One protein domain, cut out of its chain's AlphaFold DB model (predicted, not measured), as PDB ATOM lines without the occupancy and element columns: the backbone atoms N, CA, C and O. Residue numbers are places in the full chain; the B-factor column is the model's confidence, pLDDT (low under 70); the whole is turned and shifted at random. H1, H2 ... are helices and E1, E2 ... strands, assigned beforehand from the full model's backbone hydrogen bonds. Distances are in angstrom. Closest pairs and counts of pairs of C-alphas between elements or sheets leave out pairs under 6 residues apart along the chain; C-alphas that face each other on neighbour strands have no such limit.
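What this domain is: This is residues 546 to 661 of the 1070 residues of the protein "Hypothetical protein" of Symbiodinium natans (UniProt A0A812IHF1). A small, strongly twisted sheet of three strands has two helices, H2 and H4, side by side over one face, and a long helix, H5, leads away from the far end of H4 as an arm, the two making a wide V. Residues 647 to 661 of H5 stick out free of the body. The printed part has 116 residues, with five named helices and three named strands in the order E1 H1 H2 E2 E3 H3 H4 H5; the sheet runs E1 E3 E2, antiparallel throughout, and the class is mixed, helices and strands. The whole is only just compact, close to loose, with a radius of gyration of the C-alphas of 15.7 A, and flat, spanning 48 by 38 by 17 A.

Where its parts are: E1, residues 555 to 562, begins at C-alpha 555 (144.241, 111.414, 93.146), is 20.8 A long and bends by 55 degrees at residue 559. H1 is residues 563 to 566, and H2, residues 569 to 581, is 18.3 A long. E2 is residues 585 to 590, and E3, residues 599 to 605, is 19.4 A long. H3 is residues 607 to 611. H4, residues 613 to 634, is 31.9 A long. H5, residues 640 to 661, is 31.8 A long and ends at C-alpha 661 (120.159, 137.964, 107.993).

How they stand to each other: E3 is the inner strand, with N 558 and O 602 at 2.8 A towards E1 and N 589 and O 601 at 2.9 A towards E2; E2 and E3 form a hairpin. E1, H1 H2 and E2 make a split strand-helix-strand unit, two strands running the same way with E3 between them, its crossover right-handed. H2 and H4 on one face give two layers, helices over a sheet: H2 over E2 at a height of 8.1 A, H4 over E1 and E3 at 9.7 A. H2 and H4 touch at a shallow tilt of 15 degrees, opposite ways, closest at the C-alphas of Leu 571 and Ala 630, 6.2 A. H1, over E3 on the same face, touches H4, closest at the C-alphas of Ile 565 and Thr 631, 6.4 A. H3 only grazes the sheet and only just touches H4, only at the corner, with 3 pairs of C-alphas within 8 A, the closest Leu 609 and Ala 616 at 5.9 A. H5 touches H2 with residues 640 to 644 alone, closest at the C-alphas of Leu 640 and Trp 570, 6.4 A. Every O i to N i+4 pair is within hydrogen-bond range in H2 and H3, and 17 of 18 in H4 and in H5; H1 is too short for one.

The domain as a whole: The C-alphas of Arg 547 and Ala 660, the two farthest apart, are 50.3 A from each other. The printed part has no cut and no long link. Its mean pLDDT is 93.3, and residue 559 alone is under 70.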
ATOM      1  N   ILE A 546     149.843 112.255  81.348       93.31
ATOM      2  CA  ILE A 546     150.123 111.400  82.514       93.31
ATOM      3  C   ILE A 546     149.267 110.117  82.486       93.31
ATOM      4  O   ILE A 546     148.093 110.108  82.098       93.31
ATOM      5  N   ARG A 547     149.852 108.987  82.900       92.56
ATOM      6  CA  ARG A 547     149.223 107.652  82.852       92.56
ATOM      7  C   ARG A 547     149.045 107.056  84.255       92.56
ATOM      8  O   ARG A 547     149.760 107.398  85.185       92.56
ATOM      9  N   GLY A 548     148.085 106.141  84.408       91.62
ATOM     10  CA  GLY A 548     147.900 105.331  85.627       91.62
ATOM     11  C   GLY A 548     147.098 105.963  86.778       91.62
ATOM     12  O   GLY A 548     146.650 105.228  87.658       91.62
ATOM     13  N   LEU A 549     146.847 107.277  86.750       93.81
ATOM     14  CA  LEU A 549     146.215 108.033  87.847       93.81
ATOM     15  C   LEU A 549     144.873 107.460  88.341       93.81
ATOM     16  O   LEU A 549     144.628 107.430  89.542       93.81
ATOM     17  N   SER A 550     144.024 106.942  87.446       90.88
ATOM     18  CA  SER A 550     142.652 106.491  87.751       90.88
ATOM     19  C   SER A 550     142.531 105.320  88.743       90.88
ATOM     20  O   SER A 550     141.417 104.930  89.077       90.88
ATOM     21  N   ARG A 551     143.645 104.715  89.180       92.19
ATOM     22  CA  ARG A 551     143.672 103.635  90.186       92.19
ATOM     23  C   ARG A 551     144.098 104.100  91.583       92.19
ATOM     24  O   ARG A 551     144.164 103.276  92.492       92.19
ATOM     25  N   ARG A 552     144.423 105.382  91.754       95.62
ATOM     26  CA  ARG A 552     144.932 105.944  93.009       95.62
ATOM     27  C   ARG A 552     143.822 106.573  93.844       95.62
ATOM     28  O   ARG A 552     142.939 107.227  93.307       95.62
ATOM     29  N   SER A 553     143.885 106.392  95.163       95.94
ATOM     30  CA  SER A 553     142.948 107.001  96.121       95.94
ATOM     31  C   SER A 553     143.358 108.410  96.559       95.94
ATOM     32  O   SER A 553     142.515 109.175  97.014       95.94
ATOM     33  N   ASP A 554     144.635 108.766  96.407       97.19
ATOM     34  CA  ASP A 554     145.201 110.094  96.666       97.19
ATOM     35  C   ASP A 554     145.141 111.024  95.438       97.19
ATOM     36  O   ASP A 554     145.731 112.102  95.455       97.19
ATOM     37  N   VAL A 555     144.414 110.634  94.382       97.25
ATOM     38  CA  VAL A 555     144.241 111.414  93.146       97.25
ATOM     39  C   VAL A 555     142.769 111.456  92.738       97.25
ATOM     40  O   VAL A 555     142.052 110.464  92.823       97.25
ATOM     41  N   THR A 556     142.306 112.608  92.262       95.88
ATOM     42  CA  THR A 556     140.991 112.801  91.642       95.88
ATOM     43  C   THR A 556     141.180 113.467  90.283       95.88
ATOM     44  O   THR A 556     141.728 114.563  90.196       95.88
ATOM     45  N   VAL A 557     140.745 112.797  89.214       92.25
ATOM     46  CA  VAL A 557     140.868 113.280  87.829       92.25
ATOM     47  C   VAL A 557     139.493 113.719  87.331       92.25
ATOM     48  O   VAL A 557     138.571 112.904  87.284       92.25
ATOM     49  N   ARG A 558     139.357 114.986  86.930       84.25
ATOM     50  CA  ARG A 558     138.175 115.518  86.240       84.25
ATOM     51  C   ARG A 558     138.462 115.598  84.741       84.25
ATOM     52  O   ARG A 558     139.530 116.038  84.322       84.25
ATOM     53  N   THR A 559     137.514 115.124  83.940       67.31
ATOM     54  CA  THR A 559     137.797 114.635  82.586       67.31
ATOM     55  C   THR A 559     138.163 115.708  81.571       67.31
ATOM     56  O   THR A 559     139.182 115.529  80.925       67.31
ATOM     57  N   LYS A 560     137.395 116.794  81.397       87.69
ATOM     58  CA  LYS A 560     137.689 117.787  80.343       87.69
ATOM     59  C   LYS A 560     137.411 119.228  80.765       87.69
ATOM     60  O   LYS A 560     136.360 119.521  81.330       87.69
ATOM     61  N   VAL A 561     138.349 120.106  80.424       94.31
ATOM     62  CA  VAL A 561     138.264 121.573  80.475       94.31
ATOM     63  C   VAL A 561     138.836 122.099  79.150       94.31
ATOM     64  O   VAL A 561     139.872 121.581  78.725       94.31
ATOM     65  N   PRO A 562     138.217 123.070  78.452       94.06
ATOM     66  CA  PRO A 562     138.806 123.645  77.238       94.06
ATOM     67  C   PRO A 562     140.191 124.245  77.522       94.06
ATOM     68  O   PRO A 562     140.378 124.862  78.572       94.06
ATOM     69  N   SER A 563     141.152 124.083  76.607       93.44
ATOM     70  CA  SER A 563     142.538 124.564  76.772       93.44
ATOM     71  C   SER A 563     142.587 126.038  77.181       93.44
ATOM     72  O   SER A 563     142.993 126.365  78.296       93.44
ATOM     73  N   GLY A 564     141.985 126.898  76.360       93.75
ATOM     74  CA  GLY A 564     141.875 128.335  76.589       93.75
ATOM     75  C   GLY A 564     140.962 128.764  77.747       93.75
ATOM     76  O   GLY A 564     140.734 129.964  77.877       93.75
ATOM     77  N   ILE A 565     140.416 127.832  78.540       95.56
ATOM     78  CA  ILE A 565     139.799 128.083  79.857       95.56
ATOM     79  C   ILE A 565     140.768 127.674  80.971       95.56
ATOM     80  O   ILE A 565     140.982 128.434  81.912       95.56
ATOM     81  N   ALA A 566     141.406 126.507  80.843       94.81
ATOM     82  CA  ALA A 566     142.458 126.039  81.747       94.81
ATOM     83  C   ALA A 566     143.688 126.973  81.787       94.81
ATOM     84  O   ALA A 566     144.389 127.037  82.796       94.81
ATOM     85  N   GLU A 567     143.932 127.719  80.710       93.50
ATOM     86  CA  GLU A 567     144.988 128.731  80.577       93.50
ATOM     87  C   GLU A 567     144.658 130.088  81.232       93.50
ATOM     88  O   GLU A 567     145.534 130.942  81.319       93.50
ATOM     89  N   LEU A 568     143.431 130.311  81.728       94.38
ATOM     90  CA  LEU A 568     143.054 131.584  82.361       94.38
ATOM     91  C   LEU A 568     143.743 131.753  83.735       94.38
ATOM     92  O   LEU A 568     143.458 130.966  84.649       94.38
ATOM     93  N   PRO A 569     144.555 132.810  83.960       93.69
ATOM     94  CA  PRO A 569     145.270 133.001  85.228       93.69
ATOM     95  C   PRO A 569     144.346 133.127  86.446       93.69
ATOM     96  O   PRO A 569     144.697 132.685  87.540       93.69
ATOM     97  N   TRP A 570     143.137 133.682  86.270       94.81
ATOM     98  CA  TRP A 570     142.117 133.715  87.324       94.81
ATOM     99  C   TRP A 570     141.774 132.297  87.797       94.81
ATOM    100  O   TRP A 570     141.866 132.007  88.992       94.81
ATOM    101  N   LEU A 571     141.456 131.390  86.864       95.38
ATOM    102  CA  LEU A 571     141.062 130.019  87.180       95.38
ATOM    103  C   LEU A 571     142.204 129.251  87.851       95.38
ATOM    104  O   LEU A 571     141.981 128.593  88.867       95.38
ATOM    105  N   GLN A 572     143.425 129.371  87.326       94.19
ATOM    106  CA  GLN A 572     144.608 128.730  87.908       94.19
ATOM    107  C   GLN A 572     144.826 129.179  89.360       94.19
ATOM    108  O   GLN A 572     144.964 128.337  90.248       94.19
ATOM    109  N   ARG A 573     144.728 130.487  89.642       93.56
ATOM    110  CA  ARG A 573     144.817 131.032  91.008       93.56
ATOM    111  C   ARG A 573     143.700 130.515  91.927       93.56
ATOM    112  O   ARG A 573     143.982 130.219  93.089       93.56
ATOM    113  N   LYS A 574     142.455 130.358  91.445       95.38
ATOM    114  CA  LYS A 574     141.355 129.777  92.252       95.38
ATOM    115  C   LYS A 574     141.563 128.300  92.546       95.38
ATOM    116  O   LYS A 574     141.450 127.905  93.704       95.38
ATOM    117  N   LEU A 575     141.906 127.502  91.538       96.19
ATOM    118  CA  LEU A 575     142.143 126.067  91.700       96.19
ATOM    119  C   LEU A 575     143.347 125.795  92.608       96.19
ATOM    120  O   LEU A 575     143.263 124.931  93.475       96.19
ATOM    121  N   ALA A 576     144.422 126.575  92.481       94.88
ATOM    122  CA  ALA A 576     145.588 126.470  93.350       94.88
ATOM    123  C   ALA A 576     145.288 126.884  94.803       94.88
ATOM    124  O   ALA A 576     145.767 126.231  95.729       94.88
ATOM    125  N   LYS A 577     144.460 127.918  95.032       95.50
ATOM    126  CA  LYS A 577     143.986 128.254  96.386       95.50
ATOM    127  C   LYS A 577     143.122 127.128  96.965       95.50
ATOM    128  O   LYS A 577     143.408 126.655  98.060       95.50
ATOM    129  N   LEU A 578     142.115 126.675  96.216       96.12
ATOM    130  CA  LEU A 578     141.231 125.567  96.589       96.12
ATOM    131  C   LEU A 578     142.032 124.300  96.940       96.12
ATOM    132  O   LEU A 578     141.713 123.605  97.904       96.12
ATOM    133  N   ALA A 579     143.097 124.021  96.186       96.06
ATOM    134  CA  ALA A 579     144.004 122.915  96.447       96.06
ATOM    135  C   ALA A 579     144.754 123.083  97.781       96.06
ATOM    136  O   ALA A 579     144.728 122.157  98.593       96.06
ATOM    137  N   VAL A 580     145.332 124.259  98.070       95.94
ATOM    138  CA  VAL A 580     145.959 124.549  99.379       95.94
ATOM    139  C   VAL A 580     144.955 124.391 100.525       95.94
ATOM    140  O   VAL A 580     145.236 123.655 101.472       95.94
ATOM    141  N   ASP A 581     143.773 125.006 100.414       95.88
ATOM    142  CA  ASP A 581     142.709 124.941 101.429       95.88
ATOM    143  C   ASP A 581     142.248 123.484 101.682       95.88
ATOM    144  O   ASP A 581     141.910 123.108 102.807       95.88
ATOM    145  N   CYS A 582     142.320 122.621 100.661       96.19
ATOM    146  CA  CYS A 582     142.012 121.189 100.748       96.19
ATOM    147  C   CYS A 582     143.222 120.274 101.024       96.19
ATOM    148  O   CYS A 582     143.049 119.056 101.065       96.19
ATOM    149  N   SER A 583     144.436 120.794 101.239       97.12
ATOM    150  CA  SER A 583     145.657 119.969 101.383       97.12
ATOM    151  C   SER A 583     145.901 119.040 100.174       97.12
ATOM    152  O   SER A 583     146.070 117.823 100.298       97.12
ATOM    153  N   ALA A 584     145.880 119.638  98.985       97.25
ATOM    154  CA  ALA A 584     146.082 119.025  97.679       97.25
ATOM    155  C   ALA A 584     146.909 119.955  96.762       97.25
ATOM    156  O   ALA A 584     147.214 121.095  97.112       97.25
ATOM    157  N   ILE A 585     147.261 119.463  95.575       97.38
ATOM    158  CA  ILE A 585     147.815 120.231  94.456       97.38
ATOM    159  C   ILE A 585     146.904 120.073  93.238       97.38
ATOM    160  O   ILE A 585     146.412 118.970  92.987       97.38
ATOM    161  N   ALA A 586     146.674 121.166  92.509       96.69
ATOM    162  CA  ALA A 586     145.913 121.190  91.264       96.69
ATOM    163  C   ALA A 586     146.830 121.498  90.074       96.69
ATOM    164  O   ALA A 586     147.625 122.436  90.132       96.69
ATOM    165  N   PHE A 587     146.699 120.736  88.989       95.81
ATOM    166  CA  PHE A 587     147.398 120.989  87.725       95.81
ATOM    167  C   PHE A 587     146.586 120.495  86.520       95.81
ATOM    168  O   PHE A 587     145.642 119.709  86.660       95.81
ATOM    169  N   PHE A 588     146.948 120.986  85.333       95.31
ATOM    170  CA  PHE A 588     146.292 120.669  84.069       95.31
ATOM    171  C   PHE A 588     147.197 119.825  83.175       95.31
ATOM    172  O   PHE A 588     148.276 120.263  82.799       95.31
ATOM    173  N   ASP A 589     146.723 118.645  82.795       93.38
ATOM    174  CA  ASP A 589     147.440 117.674  81.965       93.38
ATOM    175  C   ASP A 589     146.863 117.628  80.543       93.38
ATOM    176  O   ASP A 589     145.653 117.779  80.347       93.38
ATOM    177  N   VAL A 590     147.721 117.427  79.542       87.75
ATOM    178  CA  VAL A 590     147.346 117.486  78.122       87.75
ATOM    179  C   VAL A 590     146.499 116.266  77.740       87.75
ATOM    180  O   VAL A 590     146.962 115.124  77.806       87.75
ATOM    181  N   GLU A 591     145.255 116.482  77.301       82.00
ATOM    182  CA  GLU A 591     144.464 115.441  76.636       82.00
ATOM    183  C   GLU A 591     144.663 115.522  75.113       82.00
ATOM    184  O   GLU A 591     144.967 116.575  74.561       82.00
ATOM    185  N   SER A 592     144.516 114.385  74.430       74.94
ATOM    186  CA  SER A 592     144.582 114.319  72.967       74.94
ATOM    187  C   SER A 592     143.469 115.159  72.336       74.94
ATOM    188  O   SER A 592     142.356 115.194  72.863       74.94
ATOM    189  N   GLU A 593     143.741 115.756  71.176       77.50
ATOM    190  CA  GLU A 593     142.760 116.536  70.413       77.50
ATOM    191  C   GLU A 593     141.663 115.653  69.798       77.50
ATOM    192  O   GLU A 593     141.659 115.322  68.614       77.50
ATOM    193  N   GLU A 594     140.683 115.272  70.611       70.94
ATOM    194  CA  GLU A 594     139.429 114.735  70.102       70.94
ATOM    195  C   GLU A 594     138.627 115.878  69.454       70.94
ATOM    196  O   GLU A 594     138.213 116.824  70.121       70.94
ATOM    197  N   GLN A 595     138.395 115.770  68.140       75.62
ATOM    198  CA  GLN A 595     137.509 116.652  67.359       75.62
ATOM    199  C   GLN A 595     137.962 118.127  67.253       75.62
ATOM    200  O   GLN A 595     137.128 119.028  67.176       75.62
ATOM    201  N   GLY A 596     139.275 118.389  67.239       81.56
ATOM    202  CA  GLY A 596     139.831 119.726  66.958       81.56
ATOM    203  C   GLY A 596     139.571 120.784  68.039       81.56
ATOM    204  O   GLY A 596     139.816 121.967  67.819       81.56
ATOM    205  N   LYS A 597     139.075 120.378  69.213       83.62
ATOM    206  CA  LYS A 597     138.954 121.234  70.399       83.62
ATOM    207  C   LYS A 597     139.934 120.746  71.456       83.62
ATOM    208  O   LYS A 597     139.635 119.812  72.202       83.62
ATOM    209  N   ALA A 598     141.102 121.383  71.517       89.00
ATOM    210  CA  ALA A 598     142.100 121.107  72.542       89.00
ATOM    211  C   ALA A 598     141.472 121.208  73.946       89.00
ATOM    212  O   ALA A 598     140.865 122.216  74.322       89.00
ATOM    213  N   THR A 599     141.597 120.136  74.726       92.50
ATOM    214  CA  THR A 599     141.104 120.062  76.106       92.50
ATOM    215  C   THR A 599     142.227 119.599  77.024       92.50
ATOM    216  O   THR A 599     143.098 118.824  76.634       92.50
ATOM    217  N   ARG A 600     142.221 120.096  78.259       94.19
ATOM    218  CA  ARG A 600     143.128 119.673  79.327       94.19
ATOM    219  C   ARG A 600     142.326 118.945  80.408       94.19
ATOM    220  O   ARG A 600     141.169 119.284  80.675       94.19
ATOM    221  N   ARG A 601     142.939 117.952  81.051       94.31
ATOM    222  CA  ARG A 601     142.391 117.280  82.237       94.31
ATOM    223  C   ARG A 601     142.759 118.066  83.479       94.31
ATOM    224  O   ARG A 601     143.931 118.380  83.660       94.31
ATOM    225  N   LEU A 602     141.798 118.318  84.363       96.50
ATOM    226  CA  LEU A 602     142.091 118.863  85.688       96.50
ATOM    227  C   LEU A 602     142.367 117.708  86.654       96.50
ATOM    228  O   LEU A 602     141.518 116.835  86.846       96.50
ATOM    229  N   ILE A 603     143.546 117.707  87.268       97.12
ATOM    230  CA  ILE A 603     143.969 116.693  88.233       97.12
ATOM    231  C   ILE A 603     144.164 117.357  89.593       97.12
ATOM    232  O   ILE A 603     144.870 118.356  89.708       97.12
ATOM    233  N   PHE A 604     143.573 116.757  90.626       97.56
ATOM    234  CA  PHE A 604     143.885 117.033  92.024       97.56
ATOM    235  C   PHE A 604     144.636 115.842  92.624       97.56
ATOM    236  O   PHE A 604     144.155 114.712  92.532       97.56
ATOM    237  N   ALA A 605     145.772 116.080  93.278       97.88
ATOM    238  CA  ALA A 605     146.516 115.060  94.026       97.88
ATOM    239  C   ALA A 605     146.747 115.506  95.477       97.88
ATOM    240  O   ALA A 605     147.022 116.674  95.729       97.88
ATOM    241  N   GLY A 606     146.637 114.603  96.452       97.56
ATOM    242  CA  GLY A 606     146.779 114.943  97.870       97.56
ATOM    243  C   GLY A 606     146.505 113.763  98.798       97.56
ATOM    244  O   GLY A 606     145.516 113.051  98.633       97.56
ATOM    245  N   SER A 607     147.344 113.553  99.817       96.81
ATOM    246  CA  SER A 607     147.142 112.456 100.782       96.81
ATOM    247  C   SER A 607     145.830 112.593 101.557       96.81
ATOM    248  O   SER A 607     145.176 111.595 101.859       96.81
ATOM    249  N   ALA A 608     145.393 113.836 101.779       96.62
ATOM    250  CA  ALA A 608     144.094 114.163 102.347       96.62
ATOM    251  C   ALA A 608     142.907 113.578 101.557       96.62
ATOM    252  O   ALA A 608     141.865 113.321 102.155       96.62
ATOM    253  N   LEU A 609     143.048 113.335 100.245       96.25
ATOM    254  CA  LEU A 609     141.990 112.761  99.402       96.25
ATOM    255  C   LEU A 609     141.778 111.270  99.699       96.25
ATOM    256  O   LEU A 609     140.635 110.831  99.834       96.25
ATOM    257  N   ALA A 610     142.873 110.526  99.903       94.44
ATOM    258  CA  ALA A 610     142.829 109.114 100.282       94.44
ATOM    259  C   ALA A 610     142.251 108.910 101.691       94.44
ATOM    260  O   ALA A 610     141.529 107.945 101.932       94.44
ATOM    261  N   GLU A 611     142.552 109.826 102.614       95.06
ATOM    262  CA  GLU A 611     142.045 109.807 103.991       95.06
ATOM    263  C   GLU A 611     140.588 110.285 104.094       95.06
ATOM    264  O   GLU A 611     139.827 109.799 104.931       95.06
ATOM    265  N   ARG A 612     140.176 111.242 103.249       95.69
ATOM    266  CA  ARG A 612     138.859 111.896 103.315       95.69
ATOM    267  C   ARG A 612     138.156 111.906 101.946       95.69
ATOM    268  O   ARG A 612     137.993 112.978 101.369       95.69
ATOM    269  N   PRO A 613     137.590 110.786 101.452       92.62
ATOM    270  CA  PRO A 613     136.932 110.723 100.132       92.62
ATOM    271  C   PRO A 613     135.746 111.684  99.903       92.62
ATOM    272  O   PRO A 613     135.298 111.860  98.771       92.62
ATOM    273  N   ARG A 614     135.211 112.325 100.955       95.62
ATOM    274  CA  ARG A 614     134.238 113.428 100.820       95.62
ATOM    275  C   ARG A 614     134.882 114.702 100.254       95.62
ATOM    276  O   ARG A 614     134.240 115.391  99.473       95.62
ATOM    277  N   LEU A 615     136.145 114.962 100.590       95.38
ATOM    278  CA  LEU A 615     136.927 116.123 100.156       95.38
ATOM    279  C   LEU A 615     137.094 116.161  98.632       95.38
ATOM    280  O   LEU A 615     136.934 117.212  98.027       95.38
ATOM    281  N   ALA A 616     137.295 115.000  98.000       94.69
ATOM    282  CA  ALA A 616     137.314 114.870  96.542       94.69
ATOM    283  C   ALA A 616     135.988 115.306  95.881       94.69
ATOM    284  O   ALA A 616     135.998 115.875  94.793       94.69
ATOM    285  N   ARG A 617     134.837 115.092  96.541       94.50
ATOM    286  CA  ARG A 617     133.532 115.559  96.034       94.50
ATOM    287  C   ARG A 617     133.395 117.075  96.148       94.50
ATOM    288  O   ARG A 617     132.907 117.692  95.209       94.50
ATOM    289  N   THR A 618     133.853 117.653  97.260       95.19
ATOM    290  CA  THR A 618     133.916 119.108  97.468       95.19
ATOM    291  C   THR A 618     134.828 119.770  96.435       95.19
ATOM    292  O   THR A 618     134.374 120.661  95.726       95.19
ATOM    293  N   LEU A 619     136.054 119.261  96.251       95.44
ATOM    294  CA  LEU A 619     136.986 119.725  95.216       95.44
ATOM    295  C   LEU A 619     136.372 119.686  93.817       95.44
ATOM    296  O   LEU A 619     136.439 120.678  93.097       95.44
ATOM    297  N   CYS A 620     135.735 118.574  93.433       94.56
ATOM    298  CA  CYS A 620     135.035 118.500  92.155       94.56
ATOM    299  C   CYS A 620     133.937 119.569  92.052       94.56
ATOM    300  O   CYS A 620     133.948 120.330  91.091       94.56
ATOM    301  N   ALA A 621     133.042 119.677  93.039       95.25
ATOM    302  CA  ALA A 621     131.929 120.629  93.017       95.25
ATOM    303  C   ALA A 621     132.388 122.099  92.958       95.25
ATOM    304  O   ALA A 621     131.882 122.863  92.140       95.25
ATOM    305  N   GLU A 622     133.379 122.493  93.756       96.38
ATOM    306  CA  GLU A 622     133.915 123.860  93.742       96.38
ATOM    307  C   GLU A 622     134.737 124.131  92.473       96.38
ATOM    308  O   GLU A 622     134.619 125.201  91.876       96.38
ATOM    309  N   SER A 623     135.468 123.132  91.955       96.44
ATOM    310  CA  SER A 623     136.106 123.240  90.636       96.44
ATOM    311  C   SER A 623     135.096 123.371  89.494       96.44
ATOM    312  O   SER A 623     135.440 123.956  88.468       96.44
ATOM    313  N   ASN A 624     133.878 122.818  89.616       95.50
ATOM    314  CA  ASN A 624     132.817 123.033  88.626       95.50
ATOM    315  C   ASN A 624     132.484 124.523  88.606       95.50
ATOM    316  O   ASN A 624     132.757 125.171  87.607       95.50
ATOM    317  N   ILE A 625     132.084 125.076  89.755       95.88
ATOM    318  CA  ILE A 625     131.714 126.490  89.910       95.88
ATOM    319  C   ILE A 625     132.809 127.433  89.377       95.88
ATOM    320  O   ILE A 625     132.495 128.401  88.689       95.88
ATOM    321  N   PHE A 626     134.093 127.156  89.641       96.19
ATOM    322  CA  PHE A 626     135.181 127.976  89.094       96.19
ATOM    323  C   PHE A 626     135.367 127.823  87.577       96.19
ATOM    324  O   PHE A 626     135.609 128.822  86.907       96.19
ATOM    325  N   ILE A 627     135.235 126.621  87.010       96.19
ATOM    326  CA  ILE A 627     135.332 126.406  85.554       96.19
ATOM    327  C   ILE A 627     134.120 126.984  84.817       96.19
ATOM    328  O   ILE A 627     134.285 127.565  83.748       96.19
ATOM    329  N   ASP A 628     132.933 126.906  85.410       95.94
ATOM    330  CA  ASP A 628     131.701 127.450  84.846       95.94
ATOM    331  C   ASP A 628     131.761 128.995  84.842       95.94
ATOM    332  O   ASP A 628     131.503 129.623  83.814       95.94
ATOM    333  N   LYS A 629     132.241 129.617  85.935       95.88
ATOM    334  CA  LYS A 629     132.542 131.064  85.987       95.88
ATOM    335  C   LYS A 629     133.632 131.479  84.996       95.88
ATOM    336  O   LYS A 629     133.448 132.452  84.275       95.88
ATOM    337  N   ALA A 630     134.736 130.736  84.913       95.81
ATOM    338  CA  ALA A 630     135.817 131.025  83.968       95.81
ATOM    339  C   ALA A 630     135.365 130.900  82.499       95.81
ATOM    340  O   ALA A 630     135.826 131.660  81.649       95.81
ATOM    341  N   THR A 631     134.431 129.987  82.211       96.00
ATOM    342  CA  THR A 631     133.784 129.865  80.895       96.00
ATOM    343  C   THR A 631     132.936 131.097  80.597       96.00
ATOM    344  O   THR A 631     133.154 131.733  79.570       96.00
ATOM    345  N   PHE A 632     132.076 131.517  81.531       96.19
ATOM    346  CA  PHE A 632     131.295 132.750  81.399       96.19
ATOM    347  C   PHE A 632     132.173 134.001  81.206       96.19
ATOM    348  O   PHE A 632     131.877 134.815  80.338       96.19
ATOM    349  N   TYR A 633     133.270 134.151  81.958       95.00
ATOM    350  CA  TYR A 633     134.187 135.288  81.798       95.00
ATOM    351  C   TYR A 633     134.846 135.312  80.412       95.00
ATOM    352  O   TYR A 633     134.960 136.380  79.813       95.00
ATOM    353  N   LYS A 634     135.215 134.148  79.857       94.75
ATOM    354  CA  LYS A 634     135.753 134.075  78.491       94.75
ATOM    355  C   LYS A 634     134.695 134.309  77.414       94.75
ATOM    356  O   LYS A 634     134.989 134.964  76.427       94.75
ATOM    357  N   GLU A 635     133.456 133.866  77.614       95.88
ATOM    358  CA  GLU A 635     132.317 134.205  76.739       95.88
ATOM    359  C   GLU A 635     131.930 135.702  76.780       95.88
ATOM    360  O   GLU A 635     131.024 136.135  76.060       95.88
ATOM    361  N   LYS A 636     132.593 136.495  77.631       96.06
ATOM    362  CA  LYS A 636     132.485 137.956  77.714       96.06
ATOM    363  C   LYS A 636     133.787 138.695  77.397       96.06
ATOM    364  O   LYS A 636     133.797 139.915  77.528       96.06
ATOM    365  N   ASP A 637     134.848 137.978  77.018       94.56
ATOM    366  CA  ASP A 637     136.209 138.506  76.831       94.56
ATOM    367  C   ASP A 637     136.701 139.384  78.006       94.56
ATOM    368  O   ASP A 637     137.461 140.334  77.822       94.56
ATOM    369  N   TRP A 638     136.275 139.063  79.237       95.19
ATOM    370  CA  TRP A 638     136.630 139.832  80.433       95.19
ATOM    371  C   TRP A 638     138.120 139.745  80.758       95.19
ATOM    372  O   TRP A 638     138.724 138.667  80.793       95.19
ATOM    373  N   SER A 639     138.693 140.898  81.094       93.00
ATOM    374  CA  SER A 639     140.044 141.014  81.624       93.00
ATOM    375  C   SER A 639     140.187 140.327  82.988       93.00
ATOM    376  O   SER A 639     139.225 140.090  83.726       93.00
ATOM    377  N   LEU A 640     141.435 140.049  83.370       90.00
ATOM    378  CA  LEU A 640     141.765 139.528  84.698       90.00
ATOM    379  C   LEU A 640     141.326 140.483  85.824       90.00
ATOM    380  O   LEU A 640     141.069 140.025  86.936       90.00
ATOM    381  N   GLU A 641     141.241 141.782  85.544       92.50
ATOM    382  CA  GLU A 641     140.846 142.824  86.494       92.50
ATOM    383  C   GLU A 641     139.329 142.796  86.721       92.50
ATOM    384  O   GLU A 641     138.904 142.581  87.857       92.50
ATOM    385  N   GLU A 642     138.520 142.818  85.656       94.00
ATOM    386  CA  GLU A 642     137.056 142.650  85.723       94.00
ATOM    387  C   GLU A 642     136.649 141.331  86.409       94.00
ATOM    388  O   GLU A 642     135.723 141.303  87.224       94.00
ATOM    389  N   CYS A 643     137.383 140.239  86.158       92.19
ATOM    390  CA  CYS A 643     137.174 138.956  86.841       92.19
ATOM    391  C   CYS A 643     137.394 139.036  88.364       92.19
ATOM    392  O   CYS A 643     136.743 138.313  89.121       92.19
ATOM    393  N   ASN A 644     138.318 139.885  88.832       91.06
ATOM    394  CA  ASN A 644     138.562 140.093  90.262       91.06
ATOM    395  C   ASN A 644     137.533 141.061  90.868       91.06
ATOM    396  O   ASN A 644     137.043 140.806  91.969       91.06
ATOM    397  N   GLU A 645     137.172 142.135  90.159       94.44
ATOM    398  CA  GLU A 645     136.156 143.100  90.602       94.44
ATOM    399  C   GLU A 645     134.781 142.446  90.771       94.44
ATOM    400  O   GLU A 645     134.137 142.621  91.807       94.44
ATOM    401  N   ALA A 646     134.354 141.626  89.805       93.00
ATOM    402  CA  ALA A 646     133.095 140.889  89.880       93.00
ATOM    403  C   ALA A 646     133.033 139.949  91.099       93.00
ATOM    404  O   ALA A 646     131.980 139.787  91.715       93.00
ATOM    405  N   GLU A 647     134.165 139.358  91.485       91.69
ATOM    406  CA  GLU A 647     134.266 138.445  92.624       91.69
ATOM    407  C   GLU A 647     134.375 139.177  93.973       91.69
ATOM    408  O   GLU A 647     133.847 138.695  94.974       91.69
ATOM    409  N   GLU A 648     135.062 140.321  94.059       92.56
ATOM    410  CA  GLU A 648     135.014 141.157  95.270       92.56
ATOM    411  C   GLU A 648     133.626 141.784  95.457       92.56
ATOM    412  O   GLU A 648     133.142 141.847  96.588       92.56
ATOM    413  N   LYS A 649     132.928 142.131  94.368       96.00
ATOM    414  CA  LYS A 649     131.514 142.514  94.413       96.00
ATOM    415  C   LYS A 649     130.638 141.376  94.946       96.00
ATOM    416  O   LYS A 649     129.954 141.573  95.942       96.00
ATOM    417  N   GLU A 650     130.747 140.166  94.394       93.31
ATOM    418  CA  GLU A 650     130.027 138.980  94.892       93.31
ATOM    419  C   GLU A 650     130.300 138.713  96.389       93.31
ATOM    420  O   GLU A 650     129.391 138.375  97.147       93.31
ATOM    421  N   LYS A 651     131.540 138.916  96.860       92.81
ATOM    422  CA  LYS A 651     131.886 138.825  98.293       92.81
ATOM    423  C   LYS A 651     131.277 139.944  99.134       92.81
ATOM    424  O   LYS A 651     130.984 139.700 100.305       92.81
ATOM    425  N   MET A 652     131.143 141.154  98.597       94.69
ATOM    426  CA  MET A 652     130.485 142.269  99.275       94.69
ATOM    427  C   MET A 652     128.981 142.024  99.372       94.69
ATOM    428  O   MET A 652     128.455 142.056 100.482       94.69
ATOM    429  N   ASP A 653     128.333 141.623  98.280       95.62
ATOM    430  CA  ASP A 653     126.916 141.248  98.245       95.62
ATOM    431  C   ASP A 653     126.628 140.116  99.265       95.62
ATOM    432  O   ASP A 653     125.761 140.248 100.130       95.62
ATOM    433  N   LEU A 654     127.453 139.057  99.289       93.25
ATOM    434  CA  LEU A 654     127.379 137.965 100.281       93.25
ATOM    435  C   LEU A 654     127.693 138.395 101.727       93.25
ATOM    436  O   LEU A 654     127.298 137.710 102.678       93.25
ATOM    437  N   ARG A 655     128.446 139.483 101.938       94.31
ATOM    438  CA  ARG A 655     128.672 140.071 103.271       94.31
ATOM    439  C   ARG A 655     127.468 140.897 103.708       94.31
ATOM    440  O   ARG A 655     127.150 140.885 104.895       94.31
ATOM    441  N   GLU A 656     126.811 141.598 102.794       96.31
ATOM    442  CA  GLU A 656     125.622 142.402 103.081       96.31
ATOM    443  C   GLU A 656     124.384 141.534 103.308       96.31
ATOM    444  O   GLU A 656     123.689 141.751 104.297       96.31
ATOM    445  N   GLU A 657     124.195 140.461 102.535       95.44
ATOM    446  CA  GLU A 657     123.184 139.435 102.818       95.44
ATOM    447  C   GLU A 657     123.368 138.848 104.230       95.44
ATOM    448  O   GLU A 657     122.433 138.815 105.032       95.44
ATOM    449  N   LYS A 658     124.598 138.458 104.598       93.19
ATOM    450  CA  LYS A 658     124.896 137.926 105.941       93.19
ATOM    451  C   LYS A 658     124.688 138.957 107.053       93.19
ATOM    452  O   LYS A 658     124.216 138.583 108.126       93.19
ATOM    453  N   LYS A 659     124.991 140.241 106.813       94.50
ATOM    454  CA  LYS A 659     124.658 141.334 107.745       94.50
ATOM    455  C   LYS A 659     123.144 141.493 107.896       94.50
ATOM    456  O   LYS A 659     122.687 141.631 109.024       94.50
ATOM    457  N   ALA A 660     122.376 141.442 106.807       93.06
ATOM    458  CA  ALA A 660     120.920 141.573 106.832       93.06
ATOM    459  C   ALA A 660     120.260 140.411 107.596       93.06
ATOM    460  O   ALA A 660     119.490 140.646 108.526       93.06
ATOM    461  N   VAL A 661     120.642 139.165 107.287       91.38
ATOM    462  CA  VAL A 661     120.159 137.964 107.993       91.38
ATOM    463  C   VAL A 661     120.484 138.025 109.489       91.38
ATOM    464  O   VAL A 661     119.626 137.719 110.316       91.38
TER     465      VAL A 661